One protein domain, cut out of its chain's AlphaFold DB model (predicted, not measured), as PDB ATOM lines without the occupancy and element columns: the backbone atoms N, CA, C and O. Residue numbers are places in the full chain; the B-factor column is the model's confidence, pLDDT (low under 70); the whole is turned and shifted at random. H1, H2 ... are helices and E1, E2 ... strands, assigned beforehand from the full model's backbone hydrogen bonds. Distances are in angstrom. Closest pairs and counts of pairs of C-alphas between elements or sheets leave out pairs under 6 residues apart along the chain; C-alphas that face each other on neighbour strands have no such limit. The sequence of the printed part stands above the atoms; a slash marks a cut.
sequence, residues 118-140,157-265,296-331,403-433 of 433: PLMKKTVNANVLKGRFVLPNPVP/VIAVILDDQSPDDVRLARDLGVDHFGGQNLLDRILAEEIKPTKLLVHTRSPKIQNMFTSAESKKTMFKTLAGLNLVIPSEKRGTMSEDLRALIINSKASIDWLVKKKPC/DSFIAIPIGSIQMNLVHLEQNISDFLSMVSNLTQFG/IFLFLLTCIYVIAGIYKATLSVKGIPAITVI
ATOM      1  N   PRO A 118      33.194  24.442 -31.847       69.31
ATOM      2  CA  PRO A 118      33.011  25.612 -32.713       69.31
ATOM      3  C   PRO A 118      32.585  25.220 -34.139       69.31
ATOM      4  O   PRO A 118      33.154  24.301 -34.735       69.31
ATOM      5  N   LEU A 119      31.653  25.971 -34.745       65.00
ATOM      6  CA  LEU A 119      31.189  25.724 -36.119       65.00
ATOM      7  C   LEU A 119      32.221  26.202 -37.161       65.00
ATOM      8  O   LEU A 119      32.108  27.272 -37.764       65.00
ATOM      9  N   MET A 120      33.263  25.404 -37.386       62.78
ATOM     10  CA  MET A 120      34.348  25.759 -38.302       62.78
ATOM     11  C   MET A 120      33.968  25.543 -39.775       62.78
ATOM     12  O   MET A 120      33.757  24.418 -40.230       62.78
ATOM     13  N   LYS A 121      33.988  26.612 -40.584       58.94
ATOM     14  CA  LYS A 121      33.975  26.476 -42.052       58.94
ATOM     15  C   LYS A 121      35.261  25.764 -42.509       58.94
ATOM     16  O   LYS A 121      36.349  26.081 -42.032       58.94
ATOM     17  N   LYS A 122      35.128  24.836 -43.470       55.09
ATOM     18  CA  LYS A 122      36.138  23.831 -43.899       55.09
ATOM     19  C   LYS A 122      37.549  24.350 -44.245       55.09
ATOM     20  O   LYS A 122      38.454  23.542 -44.426       55.09
ATOM     21  N   THR A 123      37.734  25.658 -44.401       49.56
ATOM     22  CA  THR A 123      38.996  26.304 -44.788       49.56
ATOM     23  C   THR A 123      39.887  26.705 -43.613       49.56
ATOM     24  O   THR A 123      41.065  26.985 -43.839       49.56
ATOM     25  N   VAL A 124      39.385  26.737 -42.372       54.97
ATOM     26  CA  VAL A 124      40.228  27.095 -41.222       54.97
ATOM     27  C   VAL A 124      41.054  25.886 -40.791       54.97
ATOM     28  O   VAL A 124      40.531  24.853 -40.374       54.97
ATOM     29  N   ASN A 125      42.375  26.009 -40.898       56.16
ATOM     30  CA  ASN A 125      43.303  24.985 -40.438       56.16
ATOM     31  C   ASN A 125      43.239  24.901 -38.902       56.16
ATOM     32  O   ASN A 125      43.610  25.857 -38.227       56.16
ATOM     33  N   ALA A 126      42.791  23.767 -38.350       56.47
ATOM     34  CA  ALA A 126      42.604  23.573 -36.905       56.47
ATOM     35  C   ALA A 126      43.859  23.906 -36.069       56.47
ATOM     36  O   ALA A 126      43.744  24.394 -34.949       56.47
ATOM     37  N   ASN A 127      45.058  23.759 -36.647       55.88
ATOM     38  CA  ASN A 127      46.326  24.116 -36.001       55.88
ATOM     39  C   ASN A 127      46.495  25.633 -35.745       55.88
ATOM     40  O   ASN A 127      47.455  26.024 -35.083       55.88
ATOM     41  N   VAL A 128      45.615  26.483 -36.289       60.09
ATOM     42  CA  VAL A 128      45.634  27.951 -36.136       60.09
ATOM     43  C   VAL A 128      44.908  28.398 -34.864       60.09
ATOM     44  O   VAL A 128      45.364  29.338 -34.210       60.09
ATOM     45  N   LEU A 129      43.832  27.706 -34.466       70.88
ATOM     46  CA  LEU A 129      43.119  27.970 -33.213       70.88
ATOM     47  C   LEU A 129      43.827  27.282 -32.036       70.88
ATOM     48  O   LEU A 129      43.392  26.258 -31.504       70.88
ATOM     49  N   LYS A 130      44.947  27.892 -31.645       76.38
ATOM     50  CA  LYS A 130      45.606  27.686 -30.354       76.38
ATOM     51  C   LYS A 130      45.699  29.018 -29.632       76.38
ATOM     52  O   LYS A 130      46.090  30.003 -30.269       76.38
ATOM     53  N   GLY A 131      45.460  29.042 -28.331       79.56
ATOM     54  CA  GLY A 131      45.568  30.239 -27.507       79.56
ATOM     55  C   GLY A 131      46.123  29.941 -26.121       79.56
ATOM     56  O   GLY A 131      46.386  28.793 -25.772       79.56
ATOM     57  N   ARG A 132      46.295  31.009 -25.350       82.56
ATOM     58  CA  ARG A 132      46.633  30.993 -23.931       82.56
ATOM     59  C   ARG A 132      45.587  31.831 -23.216       82.56
ATOM     60  O   ARG A 132      45.253  32.908 -23.706       82.56
ATOM     61  N   PHE A 133      45.075  31.349 -22.094       83.25
ATOM     62  CA  PHE A 133      44.086  32.058 -21.289       83.25
ATOM     63  C   PHE A 133      44.507  32.053 -19.825       83.25
ATOM     64  O   PHE A 133      44.811  30.996 -19.287       83.25
ATOM     65  N   VAL A 134      44.543  33.217 -19.183       84.81
ATOM     66  CA  VAL A 134      44.712  33.303 -17.727       84.81
ATOM     67  C   VAL A 134      43.320  33.247 -17.122       84.81
ATOM     68  O   VAL A 134      42.491  34.095 -17.442       84.81
ATOM     69  N   LEU A 135      43.057  32.249 -16.277       82.25
ATOM     70  CA  LEU A 135      41.796  32.197 -15.545       82.25
ATOM     71  C   LEU A 135      41.775  33.318 -14.494       82.25
ATOM     72  O   LEU A 135      42.727  33.403 -13.715       82.25
ATOM     73  N   PRO A 136      40.703  34.130 -14.415       82.19
ATOM     74  CA  PRO A 136      40.521  35.096 -13.332       82.19
ATOM     75  C   PRO A 136      40.571  34.430 -11.951       82.19
ATOM     76  O   PRO A 136      41.203  34.945 -11.032       82.19
ATOM     77  N   ASN A 137      39.948  33.253 -11.830       83.25
ATOM     78  CA  ASN A 137      39.956  32.430 -10.626       83.25
ATOM     79  C   ASN A 137      40.674  31.103 -10.930       83.25
ATOM     80  O   ASN A 137      40.152  30.309 -11.717       83.25
ATOM     81  N   PRO A 138      41.867  30.837 -10.368       76.94
ATOM     82  CA  PRO A 138      42.640  29.647 -10.713       76.94
ATOM     83  C   PRO A 138      41.950  28.365 -10.231       76.94
ATOM     84  O   PRO A 138      41.508  28.285  -9.085       76.94
ATOM     85  N   VAL A 139      41.914  27.335 -11.083       70.88
ATOM     86  CA  VAL A 139      41.472  25.994 -10.668       70.88
ATOM     87  C   VAL A 139      42.521  25.378  -9.736       70.88
ATOM     88  O   VAL A 139      43.704  25.366 -10.095       70.88
ATOM     89  N   PRO A 140      42.130  24.806  -8.584       59.38
ATOM     90  CA  PRO A 140      43.010  23.962  -7.789       59.38
ATOM     91  C   PRO A 140      43.394  22.696  -8.570       59.38
ATOM     92  O   PRO A 140      42.691  21.690  -8.567       59.38
ATOM     93  N   VAL A 157      54.738  20.820 -17.454       88.94
ATOM     94  CA  VAL A 157      56.193  20.830 -17.643       88.94
ATOM     95  C   VAL A 157      56.548  22.094 -18.415       88.94
ATOM     96  O   VAL A 157      56.210  22.227 -19.596       88.94
ATOM     97  N   ILE A 158      57.222  23.033 -17.754       92.19
ATOM     98  CA  ILE A 158      57.572  24.332 -18.331       92.19
ATOM     99  C   ILE A 158      59.015  24.300 -18.842       92.19
ATOM    100  O   ILE A 158      59.951  24.085 -18.070       92.19
ATOM    101  N   ALA A 159      59.189  24.573 -20.137       94.38
ATOM    102  CA  ALA A 159      60.485  24.837 -20.752       94.38
ATOM    103  C   ALA A 159      60.664  26.336 -21.038       94.38
ATOM    104  O   ALA A 159      59.794  26.966 -21.646       94.38
ATOM    105  N   VAL A 160      61.806  26.900 -20.641       95.25
ATOM    106  CA  VAL A 160      62.186  28.296 -20.905       95.25
ATOM    107  C   VAL A 160      63.450  28.350 -21.755       95.25
ATOM    108  O   VAL A 160      64.519  27.926 -21.316       95.25
ATOM    109  N   ILE A 161      63.348  28.936 -22.946       95.19
ATOM    110  CA  ILE A 161      64.514  29.288 -23.754       95.19
ATOM    111  C   ILE A 161      65.047  30.644 -23.278       95.19
ATOM    112  O   ILE A 161      64.337  31.647 -23.361       95.19
ATOM    113  N   LEU A 162      66.277  30.673 -22.766       94.44
ATOM    114  CA  LEU A 162      66.955  31.865 -22.242       94.44
ATOM    115  C   LEU A 162      68.446  31.856 -22.607       94.44
ATOM    116  O   LEU A 162      68.957  30.848 -23.094       94.44
ATOM    117  N   ASP A 163      69.147  32.972 -22.401       91.81
ATOM    118  CA  ASP A 163      70.598  33.025 -22.619       91.81
ATOM    119  C   ASP A 163      71.318  32.320 -21.461       91.81
ATOM    120  O   ASP A 163      71.301  32.793 -20.324       91.81
ATOM    121  N   ASP A 164      71.929  31.167 -21.738       86.19
ATOM    122  CA  ASP A 164      72.608  30.347 -20.728       86.19
ATOM    123  C   ASP A 164      73.892  30.991 -20.176       86.19
ATOM    124  O   ASP A 164      74.383  30.577 -19.127       86.19
ATOM    125  N   GLN A 165      74.379  32.057 -20.820       87.19
ATOM    126  CA  GLN A 165      75.484  32.883 -20.334       87.19
ATOM    127  C   GLN A 165      75.051  33.902 -19.263       87.19
ATOM    128  O   GLN A 165      75.906  34.571 -18.684       87.19
ATOM    129  N   SER A 166      73.747  34.050 -18.996       90.31
ATOM    130  CA  SER A 166      73.207  34.979 -17.997       90.31
ATOM    131  C   SER A 166      72.962  34.264 -16.655       90.31
ATOM    132  O   SER A 166      71.928  33.608 -16.488       90.31
ATOM    133  N   PRO A 167      73.873  34.368 -15.663       90.06
ATOM    134  CA  PRO A 167      73.739  33.636 -14.401       90.06
ATOM    135  C   PRO A 167      72.521  34.086 -13.585       90.06
ATOM    136  O   PRO A 167      71.933  33.276 -12.868       90.06
ATOM    137  N   ASP A 168      72.110  35.351 -13.713       92.31
ATOM    138  CA  ASP A 168      70.926  35.886 -13.038       92.31
ATOM    139  C   ASP A 168      69.624  35.325 -13.610       92.31
ATOM    140  O   ASP A 168      68.755  34.922 -12.838       92.31
ATOM    141  N   ASP A 169      69.499  35.234 -14.937       91.50
ATOM    142  CA  ASP A 169      68.298  34.686 -15.580       91.50
ATOM    143  C   ASP A 169      68.192  33.166 -15.326       91.50
ATOM    144  O   ASP A 169      67.113  32.653 -15.022       91.50
ATOM    145  N   VAL A 170      69.326  32.448 -15.346       92.81
ATOM    146  CA  VAL A 170      69.417  31.020 -14.980       92.81
ATOM    147  C   VAL A 170      69.034  30.777 -13.515       92.81
ATOM    148  O   VAL A 170      68.286  29.840 -13.219       92.81
ATOM    149  N   ARG A 171      69.519  31.613 -12.587       93.88
ATOM    150  CA  ARG A 171      69.144  31.548 -11.166       93.88
ATOM    151  C   ARG A 171      67.654  31.834 -10.985       93.88
ATOM    152  O   ARG A 171      66.963  31.027 -10.376       93.88
ATOM    153  N   LEU A 172      67.138  32.900 -11.593       93.69
ATOM    154  CA  LEU A 172      65.728  33.279 -11.503       93.69
ATOM    155  C   LEU A 172      64.790  32.190 -12.049       93.69
ATOM    156  O   LEU A 172      63.771  31.896 -11.426       93.69
ATOM    157  N   ALA A 173      65.129  31.545 -13.170       93.12
ATOM    158  CA  ALA A 173      64.352  30.423 -13.703       93.12
ATOM    159  C   ALA A 173      64.324  29.218 -12.740       93.12
ATOM    160  O   ALA A 173      63.281  28.581 -12.572       93.12
ATOM    161  N   ARG A 174      65.449  28.929 -12.072       93.38
ATOM    162  CA  ARG A 174      65.550  27.875 -11.052       93.38
ATOM    163  C   ARG A 174      64.734  28.212  -9.802       93.38
ATOM    164  O   ARG A 174      63.954  27.373  -9.360       93.38
ATOM    165  N   ASP A 175      64.869  29.428  -9.282       93.25
ATOM    166  CA  ASP A 175      64.173  29.903  -8.077       93.25
ATOM    167  C   ASP A 175      62.650  29.948  -8.287       93.25
ATOM    168  O   ASP A 175      61.873  29.628  -7.388       93.25
ATOM    169  N   LEU A 176      62.207  30.272  -9.505       91.44
ATOM    170  CA  LEU A 176      60.799  30.213  -9.905       91.44
ATOM    171  C   LEU A 176      60.308  28.788 -10.211       91.44
ATOM    172  O   LEU A 176      59.135  28.629 -10.557       91.44
ATOM    173  N   GLY A 177      61.144  27.754 -10.079       90.62
ATOM    174  CA  GLY A 177      60.766  26.350 -10.254       90.62
ATOM    175  C   GLY A 177      60.296  26.026 -11.672       90.62
ATOM    176  O   GLY A 177      59.156  25.584 -11.851       90.62
ATOM    177  N   VAL A 178      61.141  26.316 -12.663       92.06
ATOM    178  CA  VAL A 178      61.017  25.876 -14.064       92.06
ATOM    179  C   VAL A 178      61.629  24.479 -14.218       92.06
ATOM    180  O   VAL A 178      62.730  24.243 -13.725       92.06
ATOM    181  N   ASP A 179      60.949  23.560 -14.912       93.31
ATOM    182  CA  ASP A 179      61.414  22.172 -15.065       93.31
ATOM    183  C   ASP A 179      62.620  22.056 -16.023       93.31
ATOM    184  O   ASP A 179      63.550  21.291 -15.759       93.31
ATOM    185  N   HIS A 180      62.643  22.837 -17.114       94.06
ATOM    186  CA  HIS A 180      63.750  22.868 -18.081       94.06
ATOM    187  C   HIS A 180      64.096  24.296 -18.533       94.06
ATOM    188  O   HIS A 180      63.220  25.053 -18.948       94.06
ATOM    189  N   PHE A 181      65.379  24.666 -18.526       94.06
ATOM    190  CA  PHE A 181      65.857  25.961 -19.027       94.06
ATOM    191  C   PHE A 181      67.190  25.829 -19.781       94.06
ATOM    192  O   PHE A 181      67.967  24.913 -19.515       94.06
ATOM    193  N   GLY A 182      67.448  26.730 -20.735       93.62
ATOM    194  CA  GLY A 182      68.695  26.779 -21.510       93.62
ATOM    195  C   GLY A 182      68.553  27.527 -22.840       93.62
ATOM    196  O   GLY A 182      67.460  27.972 -23.181       93.62
ATOM    197  N   GLY A 183      69.650  27.656 -23.591       92.31
ATOM    198  CA  GLY A 183      69.665  28.299 -24.910       92.31
ATOM    199  C   GLY A 183      69.291  27.360 -26.066       92.31
ATOM    200  O   GLY A 183      68.388  26.528 -25.958       92.31
ATOM    201  N   GLN A 184      70.022  27.472 -27.180       90.31
ATOM    202  CA  GLN A 184      69.835  26.662 -28.397       90.31
ATOM    203  C   GLN A 184      69.809  25.148 -28.107       90.31
ATOM    204  O   GLN A 184      68.917  24.453 -28.583       90.31
ATOM    205  N   ASN A 185      70.697  24.662 -27.233       92.19
ATOM    206  CA  ASN A 185      70.784  23.244 -26.863       92.19
ATOM    207  C   ASN A 185      69.464  22.678 -26.301       92.19
ATOM    208  O   ASN A 185      69.147  21.513 -26.528       92.19
ATOM    209  N   LEU A 186      68.678  23.476 -25.565       93.06
ATOM    210  CA  LEU A 186      67.368  23.038 -25.070       93.06
ATOM    211  C   LEU A 186      66.341  22.983 -26.208       93.06
ATOM    212  O   LEU A 186      65.557  22.038 -26.282       93.06
ATOM    213  N   LEU A 187      66.361  23.967 -27.111       91.12
ATOM    214  CA  LEU A 187      65.477  23.986 -28.272       91.12
ATOM    215  C   LEU A 187      65.712  22.766 -29.174       91.12
ATOM    216  O   LEU A 187      64.744  22.124 -29.577       91.12
ATOM    217  N   ASP A 188      66.968  22.399 -29.427       91.25
ATOM    218  CA  ASP A 188      67.306  21.244 -30.267       91.25
ATOM    219  C   ASP A 188      66.831  19.920 -29.650       91.25
ATOM    220  O   ASP A 188      66.254  19.090 -30.351       91.25
ATOM    221  N   ARG A 189      66.952  19.753 -28.324       92.81
ATOM    222  CA  ARG A 189      66.426  18.578 -27.595       92.81
ATOM    223  C   ARG A 189      64.896  18.494 -27.615       92.81
ATOM    224  O   ARG A 189      64.343  17.398 -27.674       92.81
ATOM    225  N   ILE A 190      64.199  19.633 -27.610       91.38
ATOM    226  CA  ILE A 190      62.737  19.685 -27.792       91.38
ATOM    227  C   ILE A 190      62.363  19.316 -29.236       91.38
ATOM    228  O   ILE A 190      61.428  18.549 -29.457       91.38
ATOM    229  N   LEU A 191      63.100  19.823 -30.231       88.75
ATOM    230  CA  LEU A 191      62.873  19.511 -31.649       88.75
ATOM    231  C   LEU A 191      63.203  18.051 -32.003       88.75
ATOM    232  O   LEU A 191      62.576  17.502 -32.906       88.75
ATOM    233  N   ALA A 192      64.130  17.424 -31.276       88.88
ATOM    234  CA  ALA A 192      64.457  16.000 -31.349       88.88
ATOM    235  C   ALA A 192      63.485  15.093 -30.559       88.88
ATOM    236  O   ALA A 192      63.715  13.891 -30.462       88.88
ATOM    237  N   GLU A 193      62.414  15.654 -29.984       87.62
ATOM    238  CA  GLU A 193      61.430  14.969 -29.131       87.62
ATOM    239  C   GLU A 193      61.968  14.356 -27.820       87.62
ATOM    240  O   GLU A 193      61.221  13.668 -27.120       87.62
ATOM    241  N   GLU A 194      63.222  14.623 -27.449       90.56
ATOM    242  CA  GLU A 194      63.837  14.119 -26.213       90.56
ATOM    243  C   GLU A 194      63.170  14.724 -24.967       90.56
ATOM    244  O   GLU A 194      62.956  14.047 -23.962       90.56
ATOM    245  N   ILE A 195      62.795  16.006 -25.051       89.62
ATOM    246  CA  ILE A 195      62.042  16.721 -24.019       89.62
ATOM    247  C   ILE A 195      60.682  17.112 -24.593       89.62
ATOM    248  O   ILE A 195      60.597  17.770 -25.630       89.62
ATOM    249  N   LYS A 196      59.606  16.747 -23.888       88.81
ATOM    250  CA  LYS A 196      58.216  17.036 -24.273       88.81
ATOM    251  C   LYS A 196      57.572  17.986 -23.254       88.81
ATOM    252  O   LYS A 196      56.840  17.523 -22.381       88.81
ATOM    253  N   PRO A 197      57.874  19.300 -23.307       90.75
ATOM    254  CA  PRO A 197      57.256  20.263 -22.405       90.75
ATOM    255  C   PRO A 197      55.769  20.438 -22.742       90.75
ATOM    256  O   PRO A 197      55.360  20.236 -23.885       90.75
ATOM    257  N   THR A 198      54.964  20.859 -21.766       87.44
ATOM    258  CA  THR A 198      53.574  21.285 -22.010       87.44
ATOM    259  C   THR A 198      53.512  22.760 -22.396       87.44
ATOM    260  O   THR A 198      52.683  23.147 -23.219       87.44
ATOM    261  N   LYS A 199      54.422  23.576 -21.848       90.19
ATOM    262  CA  LYS A 199      54.500  25.026 -22.064       90.19
ATOM    263  C   LYS A 199      55.911  25.418 -22.495       90.19
ATOM    264  O   LYS A 199      56.882  25.062 -21.830       90.19
ATOM    265  N   LEU A 200      56.014  26.181 -23.585       92.69
ATOM    266  CA  LEU A 200      57.274  26.721 -24.103       92.69
ATOM    267  C   LEU A 200      57.278  28.249 -23.980       92.69
ATOM    268  O   LEU A 200      56.386  28.923 -24.497       92.69
ATOM    269  N   LEU A 201      58.287  28.781 -23.298       93.69
ATOM    270  CA  LEU A 201      58.495  30.208 -23.059       93.69
ATOM    271  C   LEU A 201      59.845  30.637 -23.635       93.69
ATOM    272  O   LEU A 201      60.774  29.834 -23.693       93.69
ATOM    273  N   VAL A 202      59.964  31.898 -24.042       94.25
ATOM    274  CA  VAL A 202      61.203  32.452 -24.604       94.25
ATOM    275  C   VAL A 202      61.498  33.811 -23.980       94.25
ATOM    276  O   VAL A 202      60.680  34.728 -24.036       94.25
ATOM    277  N   HIS A 203      62.687  33.953 -23.407       94.44
ATOM    278  CA  HIS A 203      63.175  35.198 -22.831       94.44
ATOM    279  C   HIS A 203      63.878  36.033 -23.909       94.44
ATOM    280  O   HIS A 203      64.931  35.651 -24.416       94.44
ATOM    281  N   THR A 204      63.288  37.164 -24.301       91.56
ATOM    282  CA  THR A 204      63.753  37.962 -25.456       91.56
ATOM    283  C   THR A 204      64.849  38.972 -25.132       91.56
ATOM    284  O   THR A 204      65.334  39.639 -26.039       91.56
ATOM    285  N   ARG A 205      65.285  39.053 -23.868       90.19
ATOM    286  CA  ARG A 205      66.337  39.971 -23.395       90.19
ATOM    287  C   ARG A 205      67.663  39.826 -24.156       90.19
ATOM    288  O   ARG A 205      68.402  40.798 -24.278       90.19
ATOM    289  N   SER A 206      67.970  38.629 -24.663       88.00
ATOM    290  CA  SER A 206      69.140  38.385 -25.514       88.00
ATOM    291  C   SER A 206      68.759  38.378 -27.002       88.00
ATOM    292  O   SER A 206      67.951  37.539 -27.419       88.00
ATOM    293  N   PRO A 207      69.392  39.222 -27.846       85.50
ATOM    294  CA  PRO A 207      69.142  39.244 -29.289       85.50
ATOM    295  C   PRO A 207      69.408  37.900 -29.977       85.50
ATOM    296  O   PRO A 207      68.768  37.585 -30.977       85.50
ATOM    297  N   LYS A 208      70.326  37.079 -29.437       87.62
ATOM    298  CA  LYS A 208      70.600  35.723 -29.946       87.62
ATOM    299  C   LYS A 208      69.332  34.868 -29.901       87.62
ATOM    300  O   LYS A 208      68.927  34.307 -30.916       87.62
ATOM    301  N   ILE A 209      68.683  34.846 -28.736       88.62
ATOM    302  CA  ILE A 209      67.457  34.086 -28.483       88.62
ATOM    303  C   ILE A 209      66.290  34.651 -29.301       88.62
ATOM    304  O   ILE A 209      65.556  33.890 -29.928       88.62
ATOM    305  N   GLN A 210      66.141  35.976 -29.377       86.94
ATOM    306  CA  GLN A 210      65.093  36.599 -30.193       86.94
ATOM    307  C   GLN A 210      65.242  36.234 -31.686       86.94
ATOM    308  O   GLN A 210      64.268  35.840 -32.335       86.94
ATOM    309  N   ASN A 211      66.462  36.289 -32.228       87.31
ATOM    310  CA  ASN A 211      66.735  35.991 -33.636       87.31
ATOM    311  C   ASN A 211      66.431  34.534 -34.023       87.31
ATOM    312  O   ASN A 211      65.976  34.303 -35.145       87.31
ATOM    313  N   MET A 212      66.585  33.567 -33.108       85.75
ATOM    314  CA  MET A 212      66.225  32.158 -33.344       85.75
ATOM    315  C   MET A 212      64.749  31.980 -33.747       85.75
ATOM    316  O   MET A 212      64.450  31.166 -34.624       85.75
ATOM    317  N   PHE A 213      63.837  32.759 -33.152       83.62
ATOM    318  CA  PHE A 213      62.386  32.693 -33.403       83.62
ATOM    319  C   PHE A 213      61.889  33.712 -34.445       83.62
ATOM    320  O   PHE A 213      60.815  33.530 -35.033       83.62
ATOM    321  N   THR A 214      62.661  34.773 -34.698       81.31
ATOM    322  CA  THR A 214      62.320  35.823 -35.673       81.31
ATOM    323  C   THR A 214      62.843  35.530 -37.083       81.31
ATOM    324  O   THR A 214      62.168  35.891 -38.053       81.31
ATOM    325  N   SER A 215      63.990  34.850 -37.224       79.19
ATOM    326  CA  SER A 215      64.608  34.542 -38.525       79.19
ATOM    327  C   SER A 215      63.687  33.727 -39.441       79.19
ATOM    328  O   SER A 215      63.065  32.748 -39.033       79.19
ATOM    329  N   ALA A 216      63.589  34.125 -40.713       66.38
ATOM    330  CA  ALA A 216      62.647  33.536 -41.666       66.38
ATOM    331  C   ALA A 216      62.972  32.076 -42.047       66.38
ATOM    332  O   ALA A 216      62.067  31.336 -42.449       66.38
ATOM    333  N   GLU A 217      64.237  31.672 -41.921       67.12
ATOM    334  CA  GLU A 217      64.735  30.349 -42.312       67.12
ATOM    335  C   GLU A 217      64.439  29.293 -41.241       67.12
ATOM    336  O   GLU A 217      63.808  28.276 -41.540       67.12
ATOM    337  N   SER A 218      64.779  29.571 -39.976       67.50
ATOM    338  CA  SER A 218      64.497  28.685 -38.833       67.50
ATOM    339  C   SER A 218      62.993  28.505 -38.593       67.50
ATOM    340  O   SER A 218      62.524  27.423 -38.237       67.50
ATOM    341  N   LYS A 219      62.208  29.560 -38.840       75.56
ATOM    342  CA  LYS A 219      60.776  29.632 -38.527       75.56
ATOM    343  C   LYS A 219      59.928  28.546 -39.187       75.56
ATOM    344  O   LYS A 219      59.036  28.005 -38.542       75.56
ATOM    345  N   LYS A 220      60.163  28.211 -40.462       77.75
ATOM    346  CA  LYS A 220      59.273  27.298 -41.214       77.75
ATOM    347  C   LYS A 220      59.356  25.849 -40.735       77.75
ATOM    348  O   LYS A 220      58.322  25.197 -40.599       77.75
ATOM    349  N   THR A 221      60.563  25.344 -40.505       79.50
ATOM    350  CA  THR A 221      60.803  23.973 -40.031       79.50
ATOM    351  C   THR A 221      60.470  23.856 -38.549       79.50
ATOM    352  O   THR A 221      59.630  23.036 -38.183       79.50
ATOM    353  N   MET A 222      61.018  24.748 -37.717       83.38
ATOM    354  CA  MET A 222      60.783  24.771 -36.272       83.38
ATOM    355  C   MET A 222      59.290  24.861 -35.935       83.38
ATOM    356  O   MET A 222      58.790  24.064 -35.144       83.38
ATOM    357  N   PHE A 223      58.536  25.776 -36.559       84.56
ATOM    358  CA  PHE A 223      57.115  25.943 -36.230       84.56
ATOM    359  C   PHE A 223      56.268  24.755 -36.697       84.56
ATOM    360  O   PHE A 223      55.242  24.475 -36.081       84.56
ATOM    361  N   LYS A 224      56.688  24.026 -37.742       83.38
ATOM    362  CA  LYS A 224      56.026  22.783 -38.163       83.38
ATOM    363  C   LYS A 224      56.207  21.686 -37.108       83.38
ATOM    364  O   LYS A 224      55.222  21.043 -36.753       83.38
ATOM    365  N   THR A 225      57.421  21.519 -36.579       83.38
ATOM    366  CA  THR A 225      57.720  20.553 -35.508       83.38
ATOM    367  C   THR A 225      57.009  20.927 -34.206       83.38
ATOM    368  O   THR A 225      56.242  20.124 -33.683       83.38
ATOM    369  N   LEU A 226      57.142  22.175 -33.738       83.62
ATOM    370  CA  LEU A 226      56.450  22.667 -32.535       83.62
ATOM    371  C   LEU A 226      54.920  22.546 -32.646       83.62
ATOM    372  O   LEU A 226      54.253  22.187 -31.677       83.62
ATOM    373  N   ALA A 227      54.342  22.792 -33.828       79.94
ATOM    374  CA  ALA A 227      52.910  22.598 -34.043       79.94
ATOM    375  C   ALA A 227      52.490  21.122 -33.935       79.94
ATOM    376  O   ALA A 227      51.410  20.868 -33.396       79.94
ATOM    377  N   GLY A 228      53.330  20.190 -34.410       78.69
ATOM    378  CA  GLY A 228      53.149  18.739 -34.287       78.69
ATOM    379  C   GLY A 228      53.265  18.230 -32.847       78.69
ATOM    380  O   GLY A 228      52.458  17.408 -32.429       78.69
ATOM    381  N   LEU A 229      54.157  18.825 -32.048       80.38
ATOM    382  CA  LEU A 229      54.275  18.608 -30.597       80.38
ATOM    383  C   LEU A 229      53.116  19.213 -29.781       80.38
ATOM    384  O   LEU A 229      53.175  19.275 -28.558       80.38
ATOM    385  N   ASN A 230      52.060  19.693 -30.441       81.25
ATOM    386  CA  ASN A 230      50.910  20.397 -29.871       81.25
ATOM    387  C   ASN A 230      51.208  21.712 -29.128       81.25
ATOM    388  O   ASN A 230      50.253  22.425 -28.814       81.25
ATOM    389  N   LEU A 231      52.473  22.115 -28.997       83.31
ATOM    390  CA  LEU A 231      52.898  23.354 -28.347       83.31
ATOM    391  C   LEU A 231      52.273  24.617 -28.964       83.31
ATOM    392  O   LEU A 231      51.927  24.681 -30.156       83.31
ATOM    393  N   VAL A 232      52.151  25.644 -28.120       82.31
ATOM    394  CA  VAL A 232      51.866  27.019 -28.533       82.31
ATOM    395  C   VAL A 232      53.142  27.608 -29.135       82.31
ATOM    396  O   VAL A 232      54.201  27.593 -28.514       82.31
ATOM    397  N   ILE A 233      53.046  28.121 -30.363       86.38
ATOM    398  CA  ILE A 233      54.175  28.760 -31.050       86.38
ATOM    399  C   ILE A 233      54.578  30.029 -30.283       86.38
ATOM    400  O   ILE A 233      53.704  30.882 -30.083       86.38
ATOM    401  N   PRO A 234      55.864  30.207 -29.920       87.62
ATOM    402  CA  PRO A 234      56.311  31.411 -29.239       87.62
ATOM    403  C   PRO A 234      55.997  32.698 -30.020       87.62
ATOM    404  O   PRO A 234      56.376  32.853 -31.181       87.62
ATOM    405  N   SER A 235      55.276  33.623 -29.384       86.00
ATOM    406  CA  SER A 235      55.069  34.994 -29.851       86.00
ATOM    407  C   SER A 235      54.799  35.947 -28.681       86.00
ATOM    408  O   SER A 235      54.088  35.589 -27.742       86.00
ATOM    409  N   GLU A 236      55.280  37.187 -28.776       85.44
ATOM    410  CA  GLU A 236      54.932  38.284 -27.853       85.44
ATOM    411  C   GLU A 236      53.408  38.455 -27.743       85.44
ATOM    412  O   GLU A 236      52.853  38.490 -26.648       85.44
ATOM    413  N   LYS A 237      52.696  38.401 -28.882       82.38
ATOM    414  CA  LYS A 237      51.222  38.480 -28.950       82.38
ATOM    415  C   LYS A 237      50.490  37.354 -28.210       82.38
ATOM    416  O   LYS A 237      49.286  37.458 -28.003       82.38
ATOM    417  N   ARG A 238      51.181  36.260 -27.879       79.50
ATOM    418  CA  ARG A 238      50.639  35.099 -27.153       79.50
ATOM    419  C   ARG A 238      51.057  35.083 -25.677       79.50
ATOM    420  O   ARG A 238      50.696  34.148 -24.973       79.50
ATOM    421  N   GLY A 239      51.830  36.070 -25.209       84.12
ATOM    422  CA  GLY A 239      52.352  36.095 -23.837       84.12
ATOM    423  C   GLY A 239      53.328  34.951 -23.532       84.12
ATOM    424  O   GLY A 239      53.445  34.525 -22.386       84.12
ATOM    425  N   THR A 240      53.993  34.411 -24.558       88.31
ATOM    426  CA  THR A 240      55.007  33.344 -24.444       88.31
ATOM    427  C   THR A 240      56.422  33.854 -24.739       88.31
ATOM    428  O   THR A 240      57.379  33.097 -24.614       88.31
ATOM    429  N   MET A 241      56.558  35.111 -25.176       92.19
ATOM    430  CA  MET A 241      57.834  35.803 -25.366       92.19
ATOM    431  C   MET A 241      57.792  37.127 -24.604       92.19
ATOM    432  O   MET A 241      56.805  37.853 -24.730       92.19
ATOM    433  N   SER A 242      58.816  37.420 -23.804       92.31
ATOM    434  CA  SER A 242      58.948  38.691 -23.077       92.31
ATOM    435  C   SER A 242      60.382  38.912 -22.586       92.31
ATOM    436  O   SER A 242      61.151  37.959 -22.446       92.31
ATOM    437  N   GLU A 243      60.719  40.163 -22.278       92.06
ATOM    438  CA  GLU A 243      61.963  40.554 -21.606       92.06
ATOM    439  C   GLU A 243      61.887  40.371 -20.079       92.06
ATOM    440  O   GLU A 243      62.918  40.154 -19.439       92.06
ATOM    441  N   ASP A 244      60.684  40.388 -19.490       93.31
ATOM    442  CA  ASP A 244      60.479  40.087 -18.067       93.31
ATOM    443  C   ASP A 244      60.265  38.580 -17.868       93.31
ATOM    444  O   ASP A 244      59.156  38.049 -17.978       93.31
ATOM    445  N   LEU A 245      61.359  37.887 -17.543       93.06
ATOM    446  CA  LEU A 245      61.370  36.457 -17.239       93.06
ATOM    447  C   LEU A 245      60.457  36.092 -16.055       93.06
ATOM    448  O   LEU A 245      59.824  35.032 -16.067       93.06
ATOM    449  N   ARG A 246      60.354  36.961 -15.041       93.06
ATOM    450  CA  ARG A 246      59.565  36.696 -13.832       93.06
ATOM    451  C   ARG A 246      58.076  36.745 -14.146       93.06
ATOM    452  O   ARG A 246      57.366  35.789 -13.832       93.06
ATOM    453  N   ALA A 247      57.614  37.816 -14.790       90.00
ATOM    454  CA  ALA A 247      56.225  37.925 -15.226       90.00
ATOM    455  C   ALA A 247      55.866  36.809 -16.219       90.00
ATOM    456  O   ALA A 247      54.813  36.189 -16.089       90.00
ATOM    457  N   LEU A 248      56.763  36.487 -17.159       91.38
ATOM    458  CA  LEU A 248      56.563  35.427 -18.149       91.38
ATOM    459  C   LEU A 248      56.318  34.052 -17.500       91.38
ATOM    460  O   LEU A 248      55.369  33.362 -17.878       91.38
ATOM    461  N   ILE A 249      57.122  33.661 -16.504       90.88
ATOM    462  CA  ILE A 249      56.955  32.377 -15.802       90.88
ATOM    463  C   ILE A 249      55.704  32.381 -14.912       90.88
ATOM    464  O   ILE A 249      54.933  31.421 -14.957       90.88
ATOM    465  N   ILE A 250      55.471  33.442 -14.128       88.69
ATOM    466  CA  ILE A 250      54.311  33.527 -13.219       88.69
ATOM    467  C   ILE A 250      53.001  33.482 -14.015       88.69
ATOM    468  O   ILE A 250      52.135  32.655 -13.725       88.69
ATOM    469  N   ASN A 251      52.890  34.283 -15.077       87.25
ATOM    470  CA  ASN A 251      51.714  34.289 -15.946       87.25
ATOM    471  C   ASN A 251      51.532  32.935 -16.645       87.25
ATOM    472  O   ASN A 251      50.414  32.440 -16.738       87.25
ATOM    473  N   SER A 252      52.621  32.285 -17.075       87.12
ATOM    474  CA  SER A 252      52.563  30.941 -17.667       87.12
ATOM    475  C   SER A 252      52.041  29.877 -16.693       87.12
ATOM    476  O   SER A 252      51.327  28.964 -17.115       87.12
ATOM    477  N   LYS A 253      52.350  29.988 -15.393       85.38
ATOM    478  CA  LYS A 253      51.816  29.099 -14.344       85.38
ATOM    479  C   LYS A 253      50.326  29.333 -14.077       85.38
ATOM    480  O   LYS A 253      49.605  28.362 -13.894       85.38
ATOM    481  N   ALA A 254      49.863  30.583 -14.121       81.62
ATOM    482  CA  ALA A 254      48.444  30.934 -13.975       81.62
ATOM    483  C   ALA A 254      47.601  30.705 -15.251       81.62
ATOM    484  O   ALA A 254      46.372  30.713 -15.200       81.62
ATOM    485  N   SER A 255      48.247  30.528 -16.408       84.19
ATOM    486  CA  SER A 255      47.572  30.374 -17.699       84.19
ATOM    487  C   SER A 255      47.326  28.923 -18.110       84.19
ATOM    488  O   SER A 255      48.149  28.049 -17.850       84.19
ATOM    489  N   ILE A 256      46.249  28.681 -18.850       83.19
ATOM    490  CA  ILE A 256      45.956  27.430 -19.548       83.19
ATOM    491  C   ILE A 256      46.225  27.630 -21.041       83.19
ATOM    492  O   ILE A 256      45.674  28.540 -21.670       83.19
ATOM    493  N   ASP A 257      47.053  26.756 -21.610       82.56
ATOM    494  CA  ASP A 257      47.265  26.676 -23.054       82.56
ATOM    495  C   ASP A 257      46.193  25.769 -23.670       82.56
ATOM    496  O   ASP A 257      46.007  24.626 -23.254       82.56
ATOM    497  N   TRP A 258      45.465  26.289 -24.658       82.25
ATOM    498  CA  TRP A 258      44.321  25.617 -25.268       82.25
ATOM    499  C   TRP A 258      44.482  25.470 -26.782       82.25
ATOM    500  O   TRP A 258      45.111  26.282 -27.463       82.25
ATOM    501  N   LEU A 259      43.900  24.398 -27.316       80.88
ATOM    502  CA  LEU A 259      44.020  23.963 -28.706       80.88
ATOM    503  C   LEU A 259      42.685  23.368 -29.159       80.88
ATOM    504  O   LEU A 259      42.122  22.522 -28.464       80.88
ATOM    505  N   VAL A 260      42.231  23.748 -30.354       77.12
ATOM    506  CA  VAL A 260      41.190  23.011 -31.079       77.12
ATOM    507  C   VAL A 260      41.725  21.633 -31.469       77.12
ATOM    508  O   VAL A 260      42.545  21.485 -32.378       77.12
ATOM    509  N   LYS A 261      41.246  20.602 -30.775       73.50
ATOM    510  CA  LYS A 261      41.522  19.198 -31.079       73.50
ATOM    511  C   LYS A 261      40.542  18.727 -32.149       73.50
ATOM    512  O   LYS A 261      39.365  19.082 -32.127       73.50
ATOM    513  N   LYS A 262      41.001  17.893 -33.082       71.56
ATOM    514  CA  LYS A 262      40.086  17.121 -33.932       71.56
ATOM    515  C   LYS A 262      39.554  15.950 -33.119       71.56
ATOM    516  O   LYS A 262      40.327  15.279 -32.436       71.56
ATOM    517  N   LYS A 263      38.256  15.686 -33.217       66.19
ATOM    518  CA  LYS A 263      37.661  14.464 -32.683       66.19
ATOM    519  C   LYS A 263      38.278  13.271 -33.420       66.19
ATOM    520  O   LYS A 263      38.395  13.330 -34.649       66.19
ATOM    521  N   PRO A 264      38.715  12.210 -32.723       51.56
ATOM    522  CA  PRO A 264      39.189  11.015 -33.397       51.56
ATOM    523  C   PRO A 264      38.010  10.380 -34.139       51.56
ATOM    524  O   PRO A 264      37.118   9.798 -33.523       51.56
ATOM    525  N   CYS A 265      37.988  10.502 -35.469       42.06
ATOM    526  CA  CYS A 265      37.113   9.675 -36.289       42.06
ATOM    527  C   CYS A 265      37.488   8.217 -36.027       42.06
ATOM    528  O   CYS A 265      38.654   7.857 -36.202       42.06
ATOM    529  N   ASP A 296      34.443  17.832 -37.087       62.19
ATOM    530  CA  ASP A 296      34.231  17.572 -35.665       62.19
ATOM    531  C   ASP A 296      35.511  17.948 -34.914       62.19
ATOM    532  O   ASP A 296      36.523  17.238 -34.914       62.19
ATOM    533  N   SER A 297      35.477  19.132 -34.323       71.31
ATOM    534  CA  SER A 297      36.589  19.742 -33.625       71.31
ATOM    535  C   SER A 297      36.070  20.356 -32.343       71.31
ATOM    536  O   SER A 297      34.942  20.843 -32.295       71.31
ATOM    537  N   PHE A 298      36.871  20.262 -31.292       77.44
ATOM    538  CA  PHE A 298      36.468  20.674 -29.962       77.44
ATOM    539  C   PHE A 298      37.638  21.295 -29.208       77.44
ATOM    540  O   PHE A 298      38.801  20.927 -29.397       77.44
ATOM    541  N   ILE A 299      37.322  22.243 -28.340       81.00
ATOM    542  CA  ILE A 299      38.226  22.792 -27.334       81.00
ATOM    543  C   ILE A 299      37.765  22.200 -26.009       81.00
ATOM    544  O   ILE A 299      36.589  22.317 -25.700       81.00
ATOM    545  N   ALA A 300      38.656  21.575 -25.245       80.75
ATOM    546  CA  ALA A 300      38.368  21.123 -23.885       80.75
ATOM    547  C   ALA A 300      39.388  21.757 -22.936       80.75
ATOM    548  O   ALA A 300      40.592  21.622 -23.177       80.75
ATOM    549  N   ILE A 301      38.908  22.457 -21.907       83.38
ATOM    550  CA  ILE A 301      39.742  23.089 -20.877       83.38
ATOM    551  C   ILE A 301      39.154  22.891 -19.470       83.38
ATOM    552  O   ILE A 301      37.935  22.966 -19.311       83.38
ATOM    553  N   PRO A 302      39.985  22.697 -18.430       83.12
ATOM    554  CA  PRO A 302      39.530  22.803 -17.048       83.12
ATOM    555  C   PRO A 302      39.267  24.279 -16.727       83.12
ATOM    556  O   PRO A 302      40.140  25.122 -16.920       83.12
ATOM    557  N   ILE A 303      38.055  24.604 -16.274       83.12
ATOM    558  CA  ILE A 303      37.605  25.996 -16.080       83.12
ATOM    559  C   ILE A 303      37.187  26.306 -14.638       83.12
ATOM    560  O   ILE A 303      37.026  27.467 -14.264       83.12
ATOM    561  N   GLY A 304      37.047  25.267 -13.817       84.19
ATOM    562  CA  GLY A 304      36.736  25.348 -12.397       84.19
ATOM    563  C   GLY A 304      37.000  24.026 -11.694       84.19
ATOM    564  O   GLY A 304      37.519  23.088 -12.300       84.19
ATOM    565  N   SER A 305      36.593  23.935 -10.435       81.75
ATOM    566  CA  SER A 305      36.507  22.683  -9.683       81.75
ATOM    567  C   SER A 305      35.175  22.602  -8.935       81.75
ATOM    568  O   SER A 305      34.472  23.610  -8.831       81.75
ATOM    569  N   ILE A 306      34.794  21.416  -8.446       75.25
ATOM    570  CA  ILE A 306      33.515  21.218  -7.736       75.25
ATOM    571  C   ILE A 306      33.415  22.122  -6.496       75.25
ATOM    572  O   ILE A 306      32.327  22.593  -6.171       75.25
ATOM    573  N   GLN A 307      34.532  22.396  -5.815       77.25
ATOM    574  CA  GLN A 307      34.556  23.243  -4.618       77.25
ATOM    575  C   GLN A 307      34.574  24.754  -4.925       77.25
ATOM    576  O   GLN A 307      34.522  25.573  -4.005       77.25
ATOM    577  N   MET A 308      34.648  25.155  -6.198       78.94
ATOM    578  CA  MET A 308      34.734  26.562  -6.583       78.94
ATOM    579  C   MET A 308      33.365  27.262  -6.524       78.94
ATOM    580  O   MET A 308      32.349  26.721  -6.950       78.94
ATOM    581  N   ASN A 309      33.341  28.507  -6.034       83.75
ATOM    582  CA  ASN A 309      32.127  29.326  -5.982       83.75
ATOM    583  C   ASN A 309      31.516  29.501  -7.389       83.75
ATOM    584  O   ASN A 309      32.230  29.830  -8.338       83.75
ATOM    585  N   LEU A 310      30.192  29.346  -7.507       77.62
ATOM    586  CA  LEU A 310      29.442  29.507  -8.758       77.62
ATOM    587  C   LEU A 310      29.733  30.844  -9.456       77.62
ATOM    588  O   LEU A 310      29.926  30.849 -10.664       77.62
ATOM    589  N   VAL A 311      29.869  31.944  -8.706       82.81
ATOM    590  CA  VAL A 311      30.202  33.272  -9.266       82.81
ATOM    591  C   VAL A 311      31.583  33.277  -9.936       82.81
ATOM    592  O   VAL A 311      31.784  33.890 -10.980       82.81
ATOM    593  N   HIS A 312      32.552  32.557  -9.366       83.88
ATOM    594  CA  HIS A 312      33.897  32.439  -9.935       83.88
ATOM    595  C   HIS A 312      33.902  31.527 -11.170       83.88
ATOM    596  O   HIS A 312      34.645  31.774 -12.121       83.88
ATOM    597  N   LEU A 313      33.057  30.488 -11.172       81.44
ATOM    598  CA  LEU A 313      32.882  29.575 -12.304       81.44
ATOM    599  C   LEU A 313      32.215  30.288 -13.483       81.44
ATOM    600  O   LEU A 313      32.678  30.164 -14.613       81.44
ATOM    601  N   GLU A 314      31.182  31.079 -13.204       80.19
ATOM    602  CA  GLU A 314      30.498  31.938 -14.167       80.19
ATOM    603  C   GLU A 314      31.471  32.931 -14.819       80.19
ATOM    604  O   GLU A 314      31.560  32.977 -16.047       80.19
ATOM    605  N   GLN A 315      32.266  33.649 -14.016       85.94
ATOM    606  CA  GLN A 315      33.270  34.591 -14.518       85.94
ATOM    607  C   GLN A 315      34.305  33.895 -15.417       85.94
ATOM    608  O   GLN A 315      34.565  34.353 -16.530       85.94
ATOM    609  N   ASN A 316      34.852  32.755 -14.975       87.31
ATOM    610  CA  ASN A 316      35.823  31.986 -15.755       87.31
ATOM    611  C   ASN A 316      35.241  31.508 -17.103       87.31
ATOM    612  O   ASN A 316      35.931  31.572 -18.121       87.31
ATOM    613  N   ILE A 317      33.983  31.045 -17.122       85.31
ATOM    614  CA  ILE A 317      33.275  30.631 -18.347       85.31
ATOM    615  C   ILE A 317      33.035  31.830 -19.272       85.31
ATOM    616  O   ILE A 317      33.346  31.748 -20.462       85.31
ATOM    617  N   SER A 318      32.518  32.939 -18.741       83.06
ATOM    618  CA  SER A 318      32.202  34.152 -19.503       83.06
ATOM    619  C   SER A 318      33.439  34.732 -20.198       83.06
ATOM    620  O   SER A 318      33.438  34.928 -21.417       83.06
ATOM    621  N   ASP A 319      34.534  34.918 -19.456       85.75
ATOM    622  CA  ASP A 319      35.770  35.492 -19.993       85.75
ATOM    623  C   ASP A 319      36.425  34.570 -21.035       85.75
ATOM    624  O   ASP A 319      36.928  35.043 -22.062       85.75
ATOM    625  N   PHE A 320      36.360  33.247 -20.836       84.56
ATOM    626  CA  PHE A 320      36.854  32.287 -21.822       84.56
ATOM    627  C   PHE A 320      36.028  32.312 -23.113       84.56
ATOM    628  O   PHE A 320      36.596  32.378 -24.206       84.56
ATOM    629  N   LEU A 321      34.692  32.303 -23.012       83.38
ATOM    630  CA  LEU A 321      33.795  32.377 -24.171       83.38
ATOM    631  C   LEU A 321      33.965  33.694 -24.936       83.38
ATOM    632  O   LEU A 321      34.027  33.681 -26.167       83.38
ATOM    633  N   SER A 322      34.118  34.814 -24.224       82.56
ATOM    634  CA  SER A 322      34.419  36.127 -24.803       82.56
ATOM    635  C   SER A 322      35.730  36.104 -25.601       82.56
ATOM    636  O   SER A 322      35.759  36.474 -26.778       82.56
ATOM    637  N   MET A 323      36.815  35.574 -25.022       84.25
ATOM    638  CA  MET A 323      38.093  35.403 -25.723       84.25
ATOM    639  C   MET A 323      37.965  34.497 -26.964       84.25
ATOM    640  O   MET A 323      38.475  34.852 -28.030       84.25
ATOM    641  N   VAL A 324      37.303  33.337 -26.856       78.31
ATOM    642  CA  VAL A 324      37.141  32.399 -27.984       78.31
ATOM    643  C   VAL A 324      36.312  33.026 -29.110       78.31
ATOM    644  O   VAL A 324      36.713  32.927 -30.269       78.31
ATOM    645  N   SER A 325      35.220  33.726 -28.781       74.19
ATOM    646  CA  SER A 325      34.373  34.461 -29.736       74.19
ATOM    647  C   SER A 325      35.157  35.528 -30.505       74.19
ATOM    648  O   SER A 325      35.099  35.592 -31.734       74.19
ATOM    649  N   ASN A 326      35.984  36.313 -29.807       74.12
ATOM    650  CA  ASN A 326      36.862  37.283 -30.459       74.12
ATOM    651  C   ASN A 326      37.823  36.595 -31.450       74.12
ATOM    652  O   ASN A 326      38.020  37.075 -32.569       74.12
ATOM    653  N   LEU A 327      38.390  35.436 -31.088       67.75
ATOM    654  CA  LEU A 327      39.323  34.712 -31.957       67.75
ATOM    655  C   LEU A 327      38.641  34.070 -33.183       67.75
ATOM    656  O   LEU A 327      39.235  34.059 -34.265       67.75
ATOM    657  N   THR A 328      37.408  33.562 -33.056       60.31
ATOM    658  CA  THR A 328      36.666  32.991 -34.196       60.31
ATOM    659  C   THR A 328      36.238  34.062 -35.197       60.31
ATOM    660  O   THR A 328      36.333  33.829 -36.405       60.31
ATOM    661  N   GLN A 329      35.871  35.261 -34.731       53.69
ATOM    662  CA  GLN A 329      35.546  36.396 -35.601       53.69
ATOM    663  C   GLN A 329      36.754  36.810 -36.462       53.69
ATOM    664  O   GLN A 329      36.649  36.813 -37.695       53.69
ATOM    665  N   PHE A 330      37.929  37.032 -35.854       41.84
ATOM    666  CA  PHE A 330      39.154  37.384 -36.596       41.84
ATOM    667  C   PHE A 330      39.631  36.294 -37.571       41.84
ATOM    668  O   PHE A 330      40.262  36.602 -38.582       41.84
ATOM    669  N   GLY A 331      39.304  35.022 -37.316       40.09
ATOM    670  CA  GLY A 331      39.598  33.911 -38.228       40.09
ATOM    671  C   GLY A 331      38.782  33.913 -39.531       40.09
ATOM    672  O   GLY A 331      39.143  33.202 -40.470       40.09
ATOM    673  N   ILE A 403      18.897  38.193 -17.461       42.69
ATOM    674  CA  ILE A 403      19.948  38.943 -18.173       42.69
ATOM    675  C   ILE A 403      21.101  38.005 -18.539       42.69
ATOM    676  O   ILE A 403      21.579  38.043 -19.670       42.69
ATOM    677  N   PHE A 404      21.516  37.132 -17.615       47.03
ATOM    678  CA  PHE A 404      22.517  36.098 -17.860       47.03
ATOM    679  C   PHE A 404      22.087  35.148 -18.982       47.03
ATOM    680  O   PHE A 404      22.855  34.927 -19.913       47.03
ATOM    681  N   LEU A 405      20.850  34.638 -18.956       47.62
ATOM    682  CA  LEU A 405      20.331  33.750 -19.999       47.62
ATOM    683  C   LEU A 405      20.345  34.419 -21.379       47.62
ATOM    684  O   LEU A 405      20.749  33.807 -22.369       47.62
ATOM    685  N   PHE A 406      19.932  35.687 -21.434       40.16
ATOM    686  CA  PHE A 406      19.923  36.489 -22.650       40.16
ATOM    687  C   PHE A 406      21.348  36.760 -23.151       40.16
ATOM    688  O   PHE A 406      21.636  36.503 -24.317       40.16
ATOM    689  N   LEU A 407      22.267  37.183 -22.275       43.44
ATOM    690  CA  LEU A 407      23.678  37.405 -22.611       43.44
ATOM    691  C   LEU A 407      24.363  36.125 -23.084       43.44
ATOM    692  O   LEU A 407      25.024  36.151 -24.118       43.44
ATOM    693  N   LEU A 408      24.179  35.005 -22.382       49.66
ATOM    694  CA  LEU A 408      24.767  33.725 -22.756       49.66
ATOM    695  C   LEU A 408      24.243  33.287 -24.131       49.66
ATOM    696  O   LEU A 408      25.038  32.995 -25.020       49.66
ATOM    697  N   THR A 409      22.925  33.342 -24.353       51.28
ATOM    698  CA  THR A 409      22.296  33.012 -25.646       51.28
ATOM    699  C   THR A 409      22.774  33.944 -26.768       51.28
ATOM    700  O   THR A 409      23.112  33.477 -27.856       51.28
ATOM    701  N   CYS A 410      22.893  35.251 -26.512       39.44
ATOM    702  CA  CYS A 410      23.488  36.199 -27.454       39.44
ATOM    703  C   CYS A 410      24.958  35.867 -27.755       39.44
ATOM    704  O   CYS A 410      25.354  35.914 -28.917       39.44
ATOM    705  N   ILE A 411      25.754  35.481 -26.754       48.09
ATOM    706  CA  ILE A 411      27.152  35.063 -26.936       48.09
ATOM    707  C   ILE A 411      27.230  33.781 -27.779       48.09
ATOM    708  O   ILE A 411      28.020  33.758 -28.719       48.09
ATOM    709  N   TYR A 412      26.393  32.764 -27.537       52.97
ATOM    710  CA  TYR A 412      26.324  31.554 -28.377       52.97
ATOM    711  C   TYR A 412      26.038  31.896 -29.848       52.97
ATOM    712  O   TYR A 412      26.797  31.502 -30.740       52.97
ATOM    713  N   VAL A 413      24.992  32.695 -30.097       50.09
ATOM    714  CA  VAL A 413      24.568  33.100 -31.449       50.09
ATOM    715  C   VAL A 413      25.631  33.952 -32.160       50.09
ATOM    716  O   VAL A 413      25.840  33.788 -33.362       50.09
ATOM    717  N   ILE A 414      26.335  34.834 -31.442       46.97
ATOM    718  CA  ILE A 414      27.366  35.721 -32.010       46.97
ATOM    719  C   ILE A 414      28.714  35.000 -32.206       46.97
ATOM    720  O   ILE A 414      29.430  35.293 -33.163       46.97
ATOM    721  N   ALA A 415      29.073  34.044 -31.344       48.19
ATOM    722  CA  ALA A 415      30.372  33.360 -31.375       48.19
ATOM    723  C   ALA A 415      30.487  32.254 -32.443       48.19
ATOM    724  O   ALA A 415      31.596  31.787 -32.725       48.19
ATOM    725  N   GLY A 416      29.363  31.805 -33.016       53.47
ATOM    726  CA  GLY A 416      29.327  30.646 -33.917       53.47
ATOM    727  C   GLY A 416      29.582  29.315 -33.198       53.47
ATOM    728  O   GLY A 416      30.086  28.363 -33.802       53.47
ATOM    729  N   ILE A 417      29.273  29.255 -31.902       55.38
ATOM    730  CA  ILE A 417      29.338  28.041 -31.086       55.38
ATOM    731  C   ILE A 417      27.967  27.372 -31.183       55.38
ATOM    732  O   ILE A 417      26.980  27.941 -30.733       55.38
ATOM    733  N   TYR A 418      27.907  26.183 -31.788       57.09
ATOM    734  CA  TYR A 418      26.651  25.442 -31.989       57.09
ATOM    735  C   TYR A 418      26.378  24.410 -30.888       57.09
ATOM    736  O   TYR A 418      25.347  23.744 -30.907       57.09
ATOM    737  N   LYS A 419      27.359  24.194 -30.004       61.59
ATOM    738  CA  LYS A 419      27.275  23.271 -28.880       61.59
ATOM    739  C   LYS A 419      28.388  23.551 -27.874       61.59
ATOM    740  O   LYS A 419      29.561  23.661 -28.244       61.59
ATOM    741  N   ALA A 420      28.035  23.575 -26.597       56.56
ATOM    742  CA  ALA A 420      28.992  23.426 -25.508       56.56
ATOM    743  C   ALA A 420      28.552  22.302 -24.570       56.56
ATOM    744  O   ALA A 420      27.401  21.865 -24.548       56.56
ATOM    745  N   THR A 421      29.492  21.770 -23.809       64.00
ATOM    746  CA  THR A 421      29.265  20.645 -22.915       64.00
ATOM    747  C   THR A 421      30.107  20.834 -21.667       64.00
ATOM    748  O   THR A 421      31.332  20.904 -21.749       64.00
ATOM    749  N   LEU A 422      29.449  20.930 -20.516       58.56
ATOM    750  CA  LEU A 422      30.101  20.914 -19.212       58.56
ATOM    751  C   LEU A 422      30.161  19.467 -18.728       58.56
ATOM    752  O   LEU A 422      29.136  18.792 -18.622       58.56
ATOM    753  N   SER A 423      31.369  18.990 -18.444       55.00
ATOM    754  CA  SER A 423      31.612  17.631 -17.966       55.00
ATOM    755  C   SER A 423      32.412  17.646 -16.672       55.00
ATOM    756  O   SER A 423      33.457  18.287 -16.577       55.00
ATOM    757  N   VAL A 424      31.935  16.880 -15.696       57.50
ATOM    758  CA  VAL A 424      32.631  16.606 -14.438       57.50
ATOM    759  C   VAL A 424      32.877  15.106 -14.375       57.50
ATOM    760  O   VAL A 424      31.988  14.313 -14.690       57.50
ATOM    761  N   LYS A 425      34.090  14.691 -14.009       48.31
ATOM    762  CA  LYS A 425      34.480  13.276 -14.024       48.31
ATOM    763  C   LYS A 425      33.584  12.457 -13.078       48.31
ATOM    764  O   LYS A 425      33.673  12.611 -11.869       48.31
ATOM    765  N   GLY A 426      32.751  11.576 -13.636       39.88
ATOM    766  CA  GLY A 426      31.800  10.738 -12.883       39.88
ATOM    767  C   GLY A 426      30.345  11.229 -12.880       39.88
ATOM    768  O   GLY A 426      29.468  10.488 -12.438       39.88
ATOM    769  N   ILE A 427      30.070  12.421 -13.422       56.34
ATOM    770  CA  ILE A 427      28.719  12.986 -13.576       56.34
ATOM    771  C   ILE A 427      28.347  12.988 -15.074       56.34
ATOM    772  O   ILE A 427      29.214  13.272 -15.908       56.34
ATOM    773  N   PRO A 428      27.092  12.681 -15.460       45.94
ATOM    774  CA  PRO A 428      26.637  12.823 -16.843       45.94
ATOM    775  C   PRO A 428      26.880  14.239 -17.386       45.94
ATOM    776  O   PRO A 428      26.568  15.230 -16.730       45.94
ATOM    777  N   ALA A 429      27.439  14.337 -18.593       48.47
ATOM    778  CA  ALA A 429      27.803  15.622 -19.179       48.47
ATOM    779  C   ALA A 429      26.562  16.437 -19.584       48.47
ATOM    780  O   ALA A 429      25.698  15.951 -20.321       48.47
ATOM    781  N   ILE A 430      26.499  17.697 -19.154       54.94
ATOM    782  CA  ILE A 430      25.407  18.617 -19.485       54.94
ATOM    783  C   ILE A 430      25.742  19.285 -20.817       54.94
ATOM    784  O   ILE A 430      26.715  20.032 -20.918       54.94
ATOM    785  N   THR A 431      24.943  19.006 -21.845       47.53
ATOM    786  CA  THR A 431      25.108  19.578 -23.189       47.53
ATOM    787  C   THR A 431      24.116  20.714 -23.409       47.53
ATOM    788  O   THR A 431      22.916  20.521 -23.238       47.53
ATOM    789  N   VAL A 432      24.622  21.864 -23.849       53.91
ATOM    790  CA  VAL A 432      23.839  22.981 -24.390       53.91
ATOM    791  C   VAL A 432      24.042  22.981 -25.904       53.91
ATOM    792  O   VAL A 432      25.189  22.925 -26.356       53.91
ATOM    793  N   ILE A 433      22.946  22.988 -26.664       46.09
ATOM    794  CA  ILE A 433      22.907  23.040 -28.136       46.09
ATOM    795  C   ILE A 433      22.264  24.370 -28.527       46.09
ATOM    796  O   ILE A 433      21.162  24.620 -27.990       46.09
TER     797      ILE A 433
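This is residues 118 to 140, 157 to 265, 296 to 331 and 403 to 433 of the 433 residues of an uncharacterized protein of Puccinia sorghi (UniProt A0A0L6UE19). The domain has two lobes, joined where H5 leads directly into E5. One lobe is a small sheet, E3 E2 E4, with H1 and H5 over one face and H2 over the other, and with H3 and H4 also in this lobe; the other is a loose row of strands, E1, E5, E6, E7 and E8, with H6 and H7 over one side. The printed part has 199 residues with seven named helices and eight named strands, in the order E1 E2 H1 E3 H2 E4 H3 H4 H5 E5 E6 H6 H7 E7 E8. The sheet E3 E2 E4 is parallel, and the pairs E1 E5 and E7 E8 are antiparallel. The class is mixed, and the whole is compact, with a radius of gyration of the C-alphas of 18.7 A and spans of 55 by 39 by 30 A.

In the largest sheet, inner strand E2, residues 158 to 161, has parallel neighbours E3, residues 180 to 182, with N 160 to O 180 at 2.9 A, and E4, residues 199 to 203, with N 159 to O 199 at 2.9 A. H1, residues 167 to 175, and H5, residues 245 to 254, are on the same face and touch, closest at the C-alphas of Asp 169 and Leu 245, 7.3 A apart, at a shallow tilt of 20 degrees. H2, residues 184 to 191, is on the opposite face, over E2 at a height of 9.2 A. E2, H1, E3 is a strand-helix-strand unit, two parallel neighbour strands with a helix between them in the chain, and E3, H2, E4 is a split one, with E2 between its strands; both crossovers are right-handed. H3, residues 207 to 214, only grazes the sheet. H4, residues 216 to 228, only just touches H2, with 3 pairs of C-alphas within 8 A, closest Leu 191 and Thr 225 at 6.5 A. E1, residues 130 to 134, is antiparallel to E5, residues 255 to 259, with N 131 to O 258 at 2.9 A. E6, residues 297 to 305, pairs with no named strand; its closest C-alpha pair with E5 is Leu 259 and Ile 299, 6.1 A apart. E7, residues 417 to 424, is near E6 and forms a hairpin with E8, residues 430 to 432, with N 422 to O 430 at 2.9 A. H6, residues 310 to 330, touches H7, residues 403 to 415, with residues 321 to 329 alone, closest at the C-alphas of Ser 325 and Ala 415, 4.5 A apart. In H1, H2, H5, H6 and H7 every O i to N i+4 pair is within hydrogen-bond range; H3 has 3 of 4 and H4 7 of 9.

E1 begins at C-alpha 130 (45.606, 27.686, -30.354), and E8 ends at C-alpha 432 (23.839, 22.981, -24.390). H6 is 30.5 A long, E6 24.1 A, E7 20.5 A and H4 19.1 A.

The C-alphas farthest apart are those of Gln 165 and Ile 403, at 55.9 A. Residues 141 to 156, 266 to 295 and 332 to 402 are not printed, with C-alpha gaps of 16.8 A, 8.4 A and 28.5 A. The link from H4 to H5, 16 residues, is long. The mean pLDDT of the printed part is 77.0; residues under 70 include 118 to 128 and 403 to 433.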